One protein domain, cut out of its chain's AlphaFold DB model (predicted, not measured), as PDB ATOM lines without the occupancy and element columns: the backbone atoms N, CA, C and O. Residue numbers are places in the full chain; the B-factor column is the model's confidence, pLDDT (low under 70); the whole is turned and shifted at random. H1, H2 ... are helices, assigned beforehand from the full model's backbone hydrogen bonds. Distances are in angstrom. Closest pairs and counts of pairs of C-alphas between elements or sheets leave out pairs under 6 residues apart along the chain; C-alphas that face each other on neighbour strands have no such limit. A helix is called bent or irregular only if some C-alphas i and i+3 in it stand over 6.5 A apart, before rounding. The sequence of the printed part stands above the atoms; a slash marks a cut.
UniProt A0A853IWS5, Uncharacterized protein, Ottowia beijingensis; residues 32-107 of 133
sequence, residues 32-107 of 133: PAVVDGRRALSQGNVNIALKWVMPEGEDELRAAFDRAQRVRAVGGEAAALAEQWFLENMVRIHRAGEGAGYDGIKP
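Overview. This is residues 32 to 107 of the 133 residues of an uncharacterized protein of Ottowia beijingensis (UniProt A0A853IWS5). Two long helices, H3 and H4, fold back on each other as a nearly straight helical hairpin, and the shorter H1, followed by the very short H2, packs over one side of it, with H1 crossing H4 obliquely. Past the end of H4, residues 98 to 107 form a tail without a named element that turns round and folds back. The printed part has 76 residues with four named helices, in the order H1, H2, H3, H4, and no named strand; the class is all helix. It is compact, with a radius of gyration of the C-alphas of 11.6 A, and spans 35 by 25 by 18 A.

Along the chain. H1 is residues 32 to 43, 16.1 A from first to last C-alpha, and begins at C-alpha 32, (-46.973, 15.526, 9.533). H2 is residues 47 to 50. H3 is residues 55 to 72, 25.6 A long, beginning at C-alpha 55, (-47.537, 25.207, 25.860). It is irregular: C-alphas 56 and 59 are 7.3 A apart. H4, residues 76 to 97, is the longest helix by residues, measures 32.4 A and ends at C-alpha 97, (-51.460, 17.461, 24.713).

Arrangement. H1 touches H2, and their closest C-alphas are those of Gly 37 and Ala 49, 5.1 A apart. H1 only just touches H3, with 3 pairs of C-alphas within 8 A; on the side of H1 this is residue 41 alone, on the side of H3 residues 65 to 69 alone. The closest C-alphas there, of Leu 41 and Gln 69, are 6.8 A apart, and the two helices run the same way at a steep tilt of 50 degrees. H1 touches H4, which takes part with residues 83 to 91 alone; the closest C-alphas, of Gly 37 and Leu 87, are 6.1 A apart, and the tilt is steep, 45 degrees, opposite ways. H2 is close to H3 but not clearly touching, with the closest C-alphas, of Leu 50 and Glu 58, 6.4 A apart. H2 is also close to H4 but not clearly touching, with the closest C-alphas, of Ala 49 and Met 90, 7.6 A apart. H3 and H4 touch as a helical hairpin, with the closest C-alphas, of Arg 72 and Ala 79, 3.9 A apart; they run opposite ways at a shallow tilt of 5 degrees. The helix packing is mostly crossed, but only just. Each O i to N i+4 pair is within hydrogen-bond range in H1 and H4, and 12 of 14 are in H3; H2 is too short for such a pair, and its 1 pair of O i and N i+3 is not within range.

Size, cuts and confidence. The two C-alphas farthest apart, those of Gly 76 and Gly 99, are 35.3 A apart. The first and last printed C-alphas, of Pro 32 and Pro 107, are 13.3 A apart. The printed part has no cut, and the links H1 to H2, H2 to H3 and H3 to H4 are tight. The mean pLDDT of the printed part is 96.9, and no printed residue is under 70 in this model.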
ATOM      1  N   PRO A  32     -47.461  14.158   9.673       94.06
ATOM      2  CA  PRO A  32     -46.973  15.526   9.533       94.06
ATOM      3  C   PRO A  32     -46.130  15.992  10.731       94.06
ATOM      4  O   PRO A  32     -45.136  16.688  10.525       94.06
ATOM      5  N   ALA A  33     -46.443  15.552  11.958       95.12
ATOM      6  CA  ALA A  33     -45.642  15.905  13.131       95.12
ATOM      7  C   ALA A  33     -44.246  15.265  13.086       95.12
ATOM      8  O   ALA A  33     -43.251  15.945  13.323       95.12
ATOM      9  N   VAL A  34     -44.143  13.988  12.702       96.44
ATOM     10  CA  VAL A  34     -42.851  13.292  12.565       96.44
ATOM     11  C   VAL A  34     -42.007  13.900  11.440       96.44
ATOM     12  O   VAL A  34     -40.801  14.095  11.605       96.44
ATOM     13  N   VAL A  35     -42.626  14.243  10.307       96.31
ATOM     14  CA  VAL A  35     -41.948  14.918   9.187       96.31
ATOM     15  C   VAL A  35     -41.371  16.265   9.623       96.31
ATOM     16  O   VAL A  35     -40.198  16.550   9.367       96.31
ATOM     17  N   ASP A  36     -42.157  17.076  10.324       97.81
ATOM     18  CA  ASP A  36     -41.691  18.363  10.833       97.81
ATOM     19  C   ASP A  36     -40.660  18.220  11.956       97.81
ATOM     20  O   ASP A  36     -39.740  19.030  12.032       97.81
ATOM     21  N   GLY A  37     -40.732  17.169  12.776       97.94
ATOM     22  CA  GLY A  37     -39.702  16.850  13.764       97.94
ATOM     23  C   GLY A  37     -38.346  16.558  13.116       97.94
ATOM     24  O   GLY A  37     -37.327  17.131  13.510       97.94
ATOM     25  N   ARG A  38     -38.328  15.747  12.048       98.06
ATOM     26  CA  ARG A  38     -37.109  15.517  11.248       98.06
ATOM     27  C   ARG A  38     -36.605  16.818  10.634       98.06
ATOM     28  O   ARG A  38     -35.407  17.107  10.665       98.06
ATOM     29  N   ARG A  39     -37.522  17.636  10.111       98.31
ATOM     30  CA  ARG A  39     -37.185  18.942   9.544       98.31
ATOM     31  C   ARG A  39     -36.573  19.870  10.595       98.31
ATOM     32  O   ARG A  39     -35.559  20.497  10.297       98.31
ATOM     33  N   ALA A  40     -37.120  19.914  11.808       98.50
ATOM     34  CA  ALA A  40     -36.604  20.714  12.915       98.50
ATOM     35  C   ALA A  40     -35.142  20.363  13.214       98.50
ATOM     36  O   ALA A  40     -34.304  21.261  13.284       98.50
ATOM     37  N   LEU A  41     -34.822  19.068  13.315       98.38
ATOM     38  CA  LEU A  41     -33.447  18.603  13.522       98.38
ATOM     39  C   LEU A  41     -32.540  18.952  12.338       98.38
ATOM     40  O   LEU A  41     -31.445  19.469  12.533       98.38
ATOM     41  N   SER A  42     -33.004  18.725  11.104       97.56
ATOM     42  CA  SER A  42     -32.212  19.021   9.903       97.56
ATOM     43  C   SER A  42     -31.885  20.510   9.744       97.56
ATOM     44  O   SER A  42     -30.818  20.854   9.247       97.56
ATOM     45  N   GLN A  43     -32.792  21.388  10.183       98.12
ATOM     46  CA  GLN A  43     -32.658  22.841  10.064       98.12
ATOM     47  C   GLN A  43     -32.120  23.489  11.344       98.12
ATOM     48  O   GLN A  43     -31.937  24.702  11.373       98.12
ATOM     49  N   GLY A  44     -31.903  22.713  12.411       97.75
ATOM     50  CA  GLY A  44     -31.527  23.252  13.717       97.75
ATOM     51  C   GLY A  44     -32.554  24.228  14.299       97.75
ATOM     52  O   GLY A  44     -32.190  25.091  15.090       97.75
ATOM     53  N   ASN A  45     -33.825  24.115  13.904       98.38
ATOM     54  CA  ASN A  45     -34.877  25.057  14.270       98.38
ATOM     55  C   ASN A  45     -36.024  24.348  14.997       98.38
ATOM     56  O   ASN A  45     -36.934  23.799  14.370       98.38
ATOM     57  N   VAL A  46     -36.001  24.416  16.330       98.25
ATOM     58  CA  VAL A  46     -36.998  23.788  17.210       98.25
ATOM     59  C   VAL A  46     -38.421  24.323  16.996       98.25
ATOM     60  O   VAL A  46     -39.386  23.590  17.199       98.25
ATOM     61  N   ASN A  47     -38.581  25.553  16.494       98.19
ATOM     62  CA  ASN A  47     -39.899  26.162  16.272       98.19
ATOM     63  C   ASN A  47     -40.743  25.404  15.235       98.19
ATOM     64  O   ASN A  47     -41.969  25.465  15.274       98.19
ATOM     65  N   ILE A  48     -40.102  24.645  14.340       98.31
ATOM     66  CA  ILE A  48     -40.797  23.782  13.375       98.31
ATOM     67  C   ILE A  48     -41.534  22.641  14.092       98.31
ATOM     68  O   ILE A  48     -42.627  22.266  13.672       98.31
ATOM     69  N   ALA A  49     -40.957  22.119  15.179       97.88
ATOM     70  CA  ALA A  49     -41.548  21.058  15.987       97.88
ATOM     71  C   ALA A  49     -42.527  21.603  17.039       97.88
ATOM     72  O   ALA A  49     -43.563  20.989  17.274       97.88
ATOM     73  N   LEU A  50     -42.248  22.772  17.627       98.19
ATOM     74  CA  LEU A  50     -43.054  23.344  18.717       98.19
ATOM     75  C   LEU A  50     -44.512  23.615  18.346       98.19
ATOM     76  O   LEU A  50     -45.379  23.489  19.198       98.19
ATOM     77  N   LYS A  51     -44.814  23.885  17.071       96.88
ATOM     78  CA  LYS A  51     -46.204  24.059  16.614       96.88
ATOM     79  C   LYS A  51     -47.101  22.829  16.839       96.88
ATOM     80  O   LYS A  51     -48.315  22.944  16.724       96.88
ATOM     81  N   TRP A  52     -46.508  21.657  17.074       97.25
ATOM     82  CA  TRP A  52     -47.221  20.405  17.331       97.25
ATOM     83  C   TRP A  52     -47.450  20.149  18.820       97.25
ATOM     84  O   TRP A  52     -48.035  19.131  19.175       97.25
ATOM     85  N   VAL A  53     -46.983  21.022  19.706       97.25
ATOM     86  CA  VAL A  53     -47.014  20.789  21.148       97.25
ATOM     87  C   VAL A  53     -47.855  21.857  21.827       97.25
ATOM     88  O   VAL A  53     -47.858  23.011  21.411       97.25
ATOM     89  N   MET A  54     -48.568  21.461  22.878       97.12
ATOM     90  CA  MET A  54     -49.223  22.413  23.769       97.12
ATOM     91  C   MET A  54     -48.176  23.159  24.616       97.12
ATOM     92  O   MET A  54     -47.096  22.601  24.851       97.12
ATOM     93  N   PRO A  55     -48.478  24.380  25.102       97.69
ATOM     94  CA  PRO A  55     -47.537  25.207  25.860       97.69
ATOM     95  C   PRO A  55     -46.852  24.475  27.021       97.69
ATOM     96  O   PRO A  55     -45.662  24.652  27.262       97.69
ATOM     97  N   GLU A  56     -47.580  23.593  27.706       96.88
ATOM     98  CA  GLU A  56     -47.099  22.841  28.869       96.88
ATOM     99  C   GLU A  56     -45.975  21.849  28.523       96.88
ATOM    100  O   GLU A  56     -45.196  21.466  29.394       96.88
ATOM    101  N   GLY A  57     -45.886  21.421  27.260       97.94
ATOM    102  CA  GLY A  57     -44.874  20.486  26.767       97.94
ATOM    103  C   GLY A  57     -43.692  21.148  26.055       97.94
ATOM    104  O   GLY A  57     -42.760  20.447  25.648       97.94
ATOM    105  N   GLU A  58     -43.706  22.472  25.869       98.38
ATOM    106  CA  GLU A  58     -42.675  23.166  25.090       98.38
ATOM    107  C   GLU A  58     -41.283  23.048  25.713       98.38
ATOM    108  O   GLU A  58     -40.320  22.739  25.006       98.38
ATOM    109  N   ASP A  59     -41.163  23.261  27.024       98.56
ATOM    110  CA  ASP A  59     -39.875  23.215  27.726       98.56
ATOM    111  C   ASP A  59     -39.251  21.816  27.665       98.56
ATOM    112  O   ASP A  59     -38.049  21.661  27.424       98.56
ATOM    113  N   GLU A  60     -40.083  20.782  27.810       98.44
ATOM    114  CA  GLU A  60     -39.661  19.391  27.671       98.44
ATOM    115  C   GLU A  60     -39.151  19.111  26.251       98.44
ATOM    116  O   GLU A  60     -38.078  18.518  26.078       98.44
ATOM    117  N   LEU A  61     -39.871  19.588  25.227       98.62
ATOM    118  CA  LEU A  61     -39.459  19.402  23.841       98.62
ATOM    119  C   LEU A  61     -38.164  20.159  23.520       98.62
ATOM    120  O   LEU A  61     -37.298  19.601  22.845       98.62
ATOM    121  N   ARG A  62     -37.992  21.397  24.002       98.75
ATOM    122  CA  ARG A  62     -36.755  22.180  23.808       98.75
ATOM    123  C   ARG A  62     -35.552  21.459  24.410       98.75
ATOM    124  O   ARG A  62     -34.540  21.275  23.735       98.75
ATOM    125  N   ALA A  63     -35.688  20.955  25.634       98.75
ATOM    126  CA  ALA A  63     -34.629  20.192  26.283       98.75
ATOM    127  C   ALA A  63     -34.285  18.898  25.521       98.75
ATOM    128  O   ALA A  63     -33.108  18.534  25.411       98.75
ATOM    129  N   ALA A  64     -35.292  18.199  24.984       98.62
ATOM    130  CA  ALA A  64     -35.080  17.030  24.137       98.62
ATOM    131  C   ALA A  64     -34.380  17.401  22.820       98.62
ATOM    132  O   ALA A  64     -33.415  16.744  22.432       98.62
ATOM    133  N   PHE A  65     -34.805  18.485  22.170       98.75
ATOM    134  CA  PHE A  65     -34.208  18.981  20.933       98.75
ATOM    135  C   PHE A  65     -32.714  19.276  21.099       98.75
ATOM    136  O   PHE A  65     -31.891  18.779  20.329       98.75
ATOM    137  N   ASP A  66     -32.348  20.005  22.152       98.62
ATOM    138  CA  ASP A  66     -30.956  20.370  22.413       98.62
ATOM    139  C   ASP A  66     -30.079  19.141  22.674       98.62
ATOM    140  O   ASP A  66     -28.936  19.068  22.216       98.62
ATOM    141  N   ARG A  67     -30.599  18.147  23.409       98.56
ATOM    142  CA  ARG A  67     -29.897  16.872  23.643       98.56
ATOM    143  C   ARG A  67     -29.699  16.108  22.341       98.56
ATOM    144  O   ARG A  67     -28.588  15.651  22.076       98.56
ATOM    145  N   ALA A  68     -30.752  16.005  21.535       98.38
ATOM    146  CA  ALA A  68     -30.709  15.309  20.262       98.38
ATOM    147  C   ALA A  68     -29.693  15.952  19.315       98.38
ATOM    148  O   ALA A  68     -28.857  15.241  18.771       98.38
ATOM    149  N   GLN A  69     -29.671  17.282  19.196       98.31
ATOM    150  CA  GLN A  69     -28.700  17.992  18.357       98.31
ATOM    151  C   GLN A  69     -27.248  17.727  18.765       98.31
ATOM    152  O   GLN A  69     -26.405  17.470  17.903       98.31
ATOM    153  N   ARG A  70     -26.947  17.725  20.071       98.12
ATOM    154  CA  ARG A  70     -25.590  17.425  20.561       98.12
ATOM    155  C   ARG A  70     -25.136  16.015  20.196       98.12
ATOM    156  O   ARG A  70     -24.006  15.841  19.757       98.12
ATOM    157  N   VAL A  71     -26.001  15.015  20.362       98.00
ATOM    158  CA  VAL A  71     -25.664  13.621  20.027       98.00
ATOM    159  C   VAL A  71     -25.622  13.421  18.512       98.00
ATOM    160  O   VAL A  71     -24.743  12.733  18.001       98.00
ATOM    161  N   ARG A  72     -26.513  14.081  17.766       97.25
ATOM    162  CA  ARG A  72     -26.574  14.008  16.302       97.25
ATOM    163  C   ARG A  72     -25.313  14.545  15.632       97.25
ATOM    164  O   ARG A  72     -24.927  14.028  14.588       97.25
ATOM    165  N   ALA A  73     -24.630  15.500  16.265       96.19
ATOM    166  CA  ALA A  73     -23.333  16.005  15.819       96.19
ATOM    167  C   ALA A  73     -22.209  14.946  15.828       96.19
ATOM    168  O   ALA A  73     -21.232  15.108  15.105       96.19
ATOM    169  N   VAL A  74     -22.346  13.854  16.594       96.19
ATOM    170  CA  VAL A  74     -21.385  12.731  16.597       96.19
ATOM    171  C   VAL A  74     -21.442  11.931  15.285       96.19
ATOM    172  O   VAL A  74     -20.440  11.357  14.868       96.19
ATOM    173  N   GLY A  75     -22.588  11.933  14.592       95.44
ATOM    174  CA  GLY A  75     -22.766  11.254  13.308       95.44
ATOM    175  C   GLY A  75     -23.032   9.746  13.413       95.44
ATOM    176  O   GLY A  75     -23.223   9.189  14.494       95.44
ATOM    177  N   GLY A  76     -23.089   9.082  12.254       96.56
ATOM    178  CA  GLY A  76     -23.288   7.631  12.151       96.56
ATOM    179  C   GLY A  76     -24.556   7.127  12.853       96.56
ATOM    180  O   GLY A  76     -25.614   7.752  12.793       96.56
ATOM    181  N   GLU A  77     -24.437   5.991  13.540       97.25
ATOM    182  CA  GLU A  77     -25.537   5.373  14.293       97.25
ATOM    183  C   GLU A  77     -26.042   6.263  15.440       97.25
ATOM    184  O   GLU A  77     -27.244   6.319  15.697       97.25
ATOM    185  N   ALA A  78     -25.153   7.039  16.074       97.12
ATOM    186  CA  ALA A  78     -25.536   7.967  17.137       97.12
ATOM    187  C   ALA A  78     -26.503   9.049  16.629       97.12
ATOM    188  O   ALA A  78     -27.441   9.420  17.334       97.12
ATOM    189  N   ALA A  79     -26.327   9.512  15.388       97.62
ATOM    190  CA  ALA A  79     -27.238  10.471  14.771       97.62
ATOM    191  C   ALA A  79     -28.625   9.882  14.496       97.62
ATOM    192  O   ALA A  79     -29.626  10.542  14.778       97.62
ATOM    193  N   ALA A  80     -28.686   8.644  14.002       97.38
ATOM    194  CA  ALA A  80     -29.952   7.950  13.789       97.38
ATOM    195  C   ALA A  80     -30.691   7.703  15.116       97.38
ATOM    196  O   ALA A  80     -31.894   7.943  15.207       97.38
ATOM    197  N   LEU A  81     -29.964   7.303  16.164       98.19
ATOM    198  CA  LEU A  81     -30.533   7.078  17.491       98.19
ATOM    199  C   LEU A  81     -31.048   8.376  18.129       98.19
ATOM    200  O   LEU A  81     -32.135   8.391  18.700       98.19
ATOM    201  N   ALA A  82     -30.294   9.471  18.008       98.25
ATOM    202  CA  ALA A  82     -30.702  10.779  18.513       98.25
ATOM    203  C   ALA A  82     -31.955  11.308  17.804       98.25
ATOM    204  O   ALA A  82     -32.848  11.855  18.453       98.25
ATOM    205  N   GLU A  83     -32.028  11.126  16.484       98.31
ATOM    206  CA  GLU A  83     -33.201  11.493  15.695       98.31
ATOM    207  C   GLU A  83     -34.426  10.678  16.116       98.31
ATOM    208  O   GLU A  83     -35.450  11.265  16.459       98.31
ATOM    209  N   GLN A  84     -34.312   9.349  16.176       97.69
ATOM    210  CA  GLN A  84     -35.399   8.470  16.615       97.69
ATOM    211  C   GLN A  84     -35.894   8.843  18.021       97.69
ATOM    212  O   GLN A  84     -37.088   9.059  18.220       97.69
ATOM    213  N   TRP A  85     -34.976   8.999  18.979       98.44
ATOM    214  CA  TRP A  85     -35.304   9.353  20.360       98.44
ATOM    215  C   TRP A  85     -36.019  10.707  20.470       98.44
ATOM    216  O   TRP A  85     -36.971  10.852  21.243       98.44
ATOM    217  N   PHE A  86     -35.601  11.707  19.688       98.62
ATOM    218  CA  PHE A  86     -36.285  12.999  19.639       98.62
ATOM    219  C   PHE A  86     -37.711  12.868  19.099       98.62
ATOM    220  O   PHE A  86     -38.640  13.400  19.703       98.62
ATOM    221  N   LEU A  87     -37.891  12.142  17.992       98.31
ATOM    222  CA  LEU A  87     -39.202  11.952  17.369       98.31
ATOM    223  C   LEU A  87     -40.173  11.230  18.308       98.31
ATOM    224  O   LEU A  87     -41.334  11.620  18.406       98.31
ATOM    225  N   GLU A  88     -39.706  10.219  19.040       97.88
ATOM    226  CA  GLU A  88     -40.519   9.497  20.025       97.88
ATOM    227  C   GLU A  88     -40.993  10.412  21.158       97.88
ATOM    228  O   GLU A  88     -42.172  10.396  21.516       97.88
ATOM    229  N   ASN A  89     -40.105  11.265  21.681       98.44
ATOM    230  CA  ASN A  89     -40.473  12.243  22.702       98.44
ATOM    231  C   ASN A  89     -41.435  13.300  22.158       98.44
ATOM    232  O   ASN A  89     -42.445  13.574  22.795       98.44
ATOM    233  N   MET A  90     -41.173  13.847  20.972       98.25
ATOM    234  CA  MET A  90     -42.052  14.827  20.337       98.25
ATOM    235  C   MET A  90     -43.471  14.281  20.164       98.25
ATOM    236  O   MET A  90     -44.436  14.935  20.557       98.25
ATOM    237  N   VAL A  91     -43.604  13.067  19.624       97.38
ATOM    238  CA  VAL A  91     -44.903  12.421  19.422       97.38
ATOM    239  C   VAL A  91     -45.584  12.117  20.757       97.38
ATOM    240  O   VAL A  91     -46.782  12.357  20.888       97.38
ATOM    241  N   ARG A  92     -44.845  11.640  21.766       97.94
ATOM    242  CA  ARG A  92     -45.398  11.413  23.108       97.94
ATOM    243  C   ARG A  92     -45.979  12.696  23.704       97.94
ATOM    244  O   ARG A  92     -47.092  12.655  24.221       97.94
ATOM    245  N   ILE A  93     -45.244  13.807  23.642       98.19
ATOM    246  CA  ILE A  93     -45.680  15.087  24.219       98.19
ATOM    247  C   ILE A  93     -46.871  15.650  23.427       98.19
ATOM    248  O   ILE A  93     -47.860  16.062  24.028       98.19
ATOM    249  N   HIS A  94     -46.828  15.591  22.091       97.06
ATOM    250  CA  HIS A  94     -47.948  15.970  21.224       97.06
ATOM    251  C   HIS A  94     -49.233  15.211  21.593       97.06
ATOM    252  O   HIS A  94     -50.253  15.829  21.892       97.06
ATOM    253  N   ARG A  95     -49.164  13.874  21.669       95.88
ATOM    254  CA  ARG A  95     -50.318  13.035  22.027       95.88
ATOM    255  C   ARG A  95     -50.819  13.293  23.444       95.88
ATOM    256  O   ARG A  95     -52.028  13.310  23.660       95.88
ATOM    257  N   ALA A  96     -49.918  13.538  24.396       96.50
ATOM    258  CA  ALA A  96     -50.300  13.925  25.750       96.50
ATOM    259  C   ALA A  96     -51.089  15.248  25.763       96.50
ATOM    260  O   ALA A  96     -52.083  15.346  26.480       96.50
ATOM    261  N   GLY A  97     -50.709  16.217  24.922       95.12
ATOM    262  CA  GLY A  97     -51.460  17.461  24.713       95.12
ATOM    263  C   GLY A  97     -52.856  17.252  24.110       95.12
ATOM    264  O   GLY A  97     -53.776  18.002  24.416       95.12
ATOM    265  N   GLU A  98     -53.046  16.193  23.317       93.62
ATOM    266  CA  GLU A  98     -54.357  15.759  22.804       93.62
ATOM    267  C   GLU A  98     -55.160  14.916  23.818       93.62
ATOM    268  O   GLU A  98     -56.265  14.461  23.516       93.62
ATOM    269  N   GLY A  99     -54.613  14.659  25.014       94.38
ATOM    270  CA  GLY A  99     -55.218  13.775  26.015       94.38
ATOM    271  C   GLY A  99     -55.181  12.292  25.628       94.38
ATOM    272  O   GLY A  99     -55.960  11.493  26.151       94.38
ATOM    273  N   ALA A 100     -54.299  11.907  24.705       92.75
ATOM    274  CA  ALA A 100     -54.218  10.562  24.164       92.75
ATOM    275  C   ALA A 100     -52.928   9.837  24.588       92.75
ATOM    276  O   ALA A 100     -51.847  10.415  24.658       92.75
ATOM    277  N   GLY A 101     -53.028   8.528  24.844       92.62
ATOM    278  CA  GLY A 101     -51.868   7.703  25.200       92.62
ATOM    279  C   GLY A 101     -50.876   7.544  24.043       92.62
ATOM    280  O   GLY A 101     -51.272   7.609  22.879       92.62
ATOM    281  N   TYR A 102     -49.604   7.315  24.368       93.88
ATOM    282  CA  TYR A 102     -48.527   7.047  23.410       93.88
ATOM    283  C   TYR A 102     -48.188   5.551  23.380       93.88
ATOM    284  O   TYR A 102     -47.863   4.974  24.416       93.88
ATOM    285  N   ASP A 103     -48.252   4.936  22.197       92.19
ATOM    286  CA  ASP A 103     -47.984   3.511  21.951       92.19
ATOM    287  C   ASP A 103     -46.806   3.267  20.985       92.19
ATOM    288  O   ASP A 103     -46.610   2.151  20.504       92.19
ATOM    289  N   GLY A 104     -45.995   4.299  20.736       93.12
ATOM    290  CA  GLY A 104     -44.904   4.281  19.763       93.12
ATOM    291  C   GLY A 104     -45.203   5.128  18.525       93.12
ATOM    292  O   GLY A 104     -46.313   5.617  18.331       93.12
ATOM    293  N   ILE A 105     -44.196   5.309  17.668       92.75
ATOM    294  CA  ILE A 105     -44.414   5.865  16.327       92.75
ATOM    295  C   ILE A 105     -44.985   4.753  15.447       92.75
ATOM    296  O   ILE A 105     -44.380   3.687  15.305       92.75
ATOM    297  N   LYS A 106     -46.147   4.994  14.842       89.19
ATOM    298  CA  LYS A 106     -46.817   3.996  14.000       89.19
ATOM    299  C   LYS A 106     -46.070   3.811  12.673       89.19
ATOM    300  O   LYS A 106     -45.536   4.784  12.139       89.19
ATOM    301  N   PRO A 107     -46.020   2.589  12.110       86.62
ATOM    302  CA  PRO A 107     -45.382   2.358  10.817       86.62
ATOM    303  C   PRO A 107     -46.080   3.158   9.710       86.62
ATOM    304  O   PRO A 107     -47.271   3.451   9.808       86.62
TER     305      PRO A 107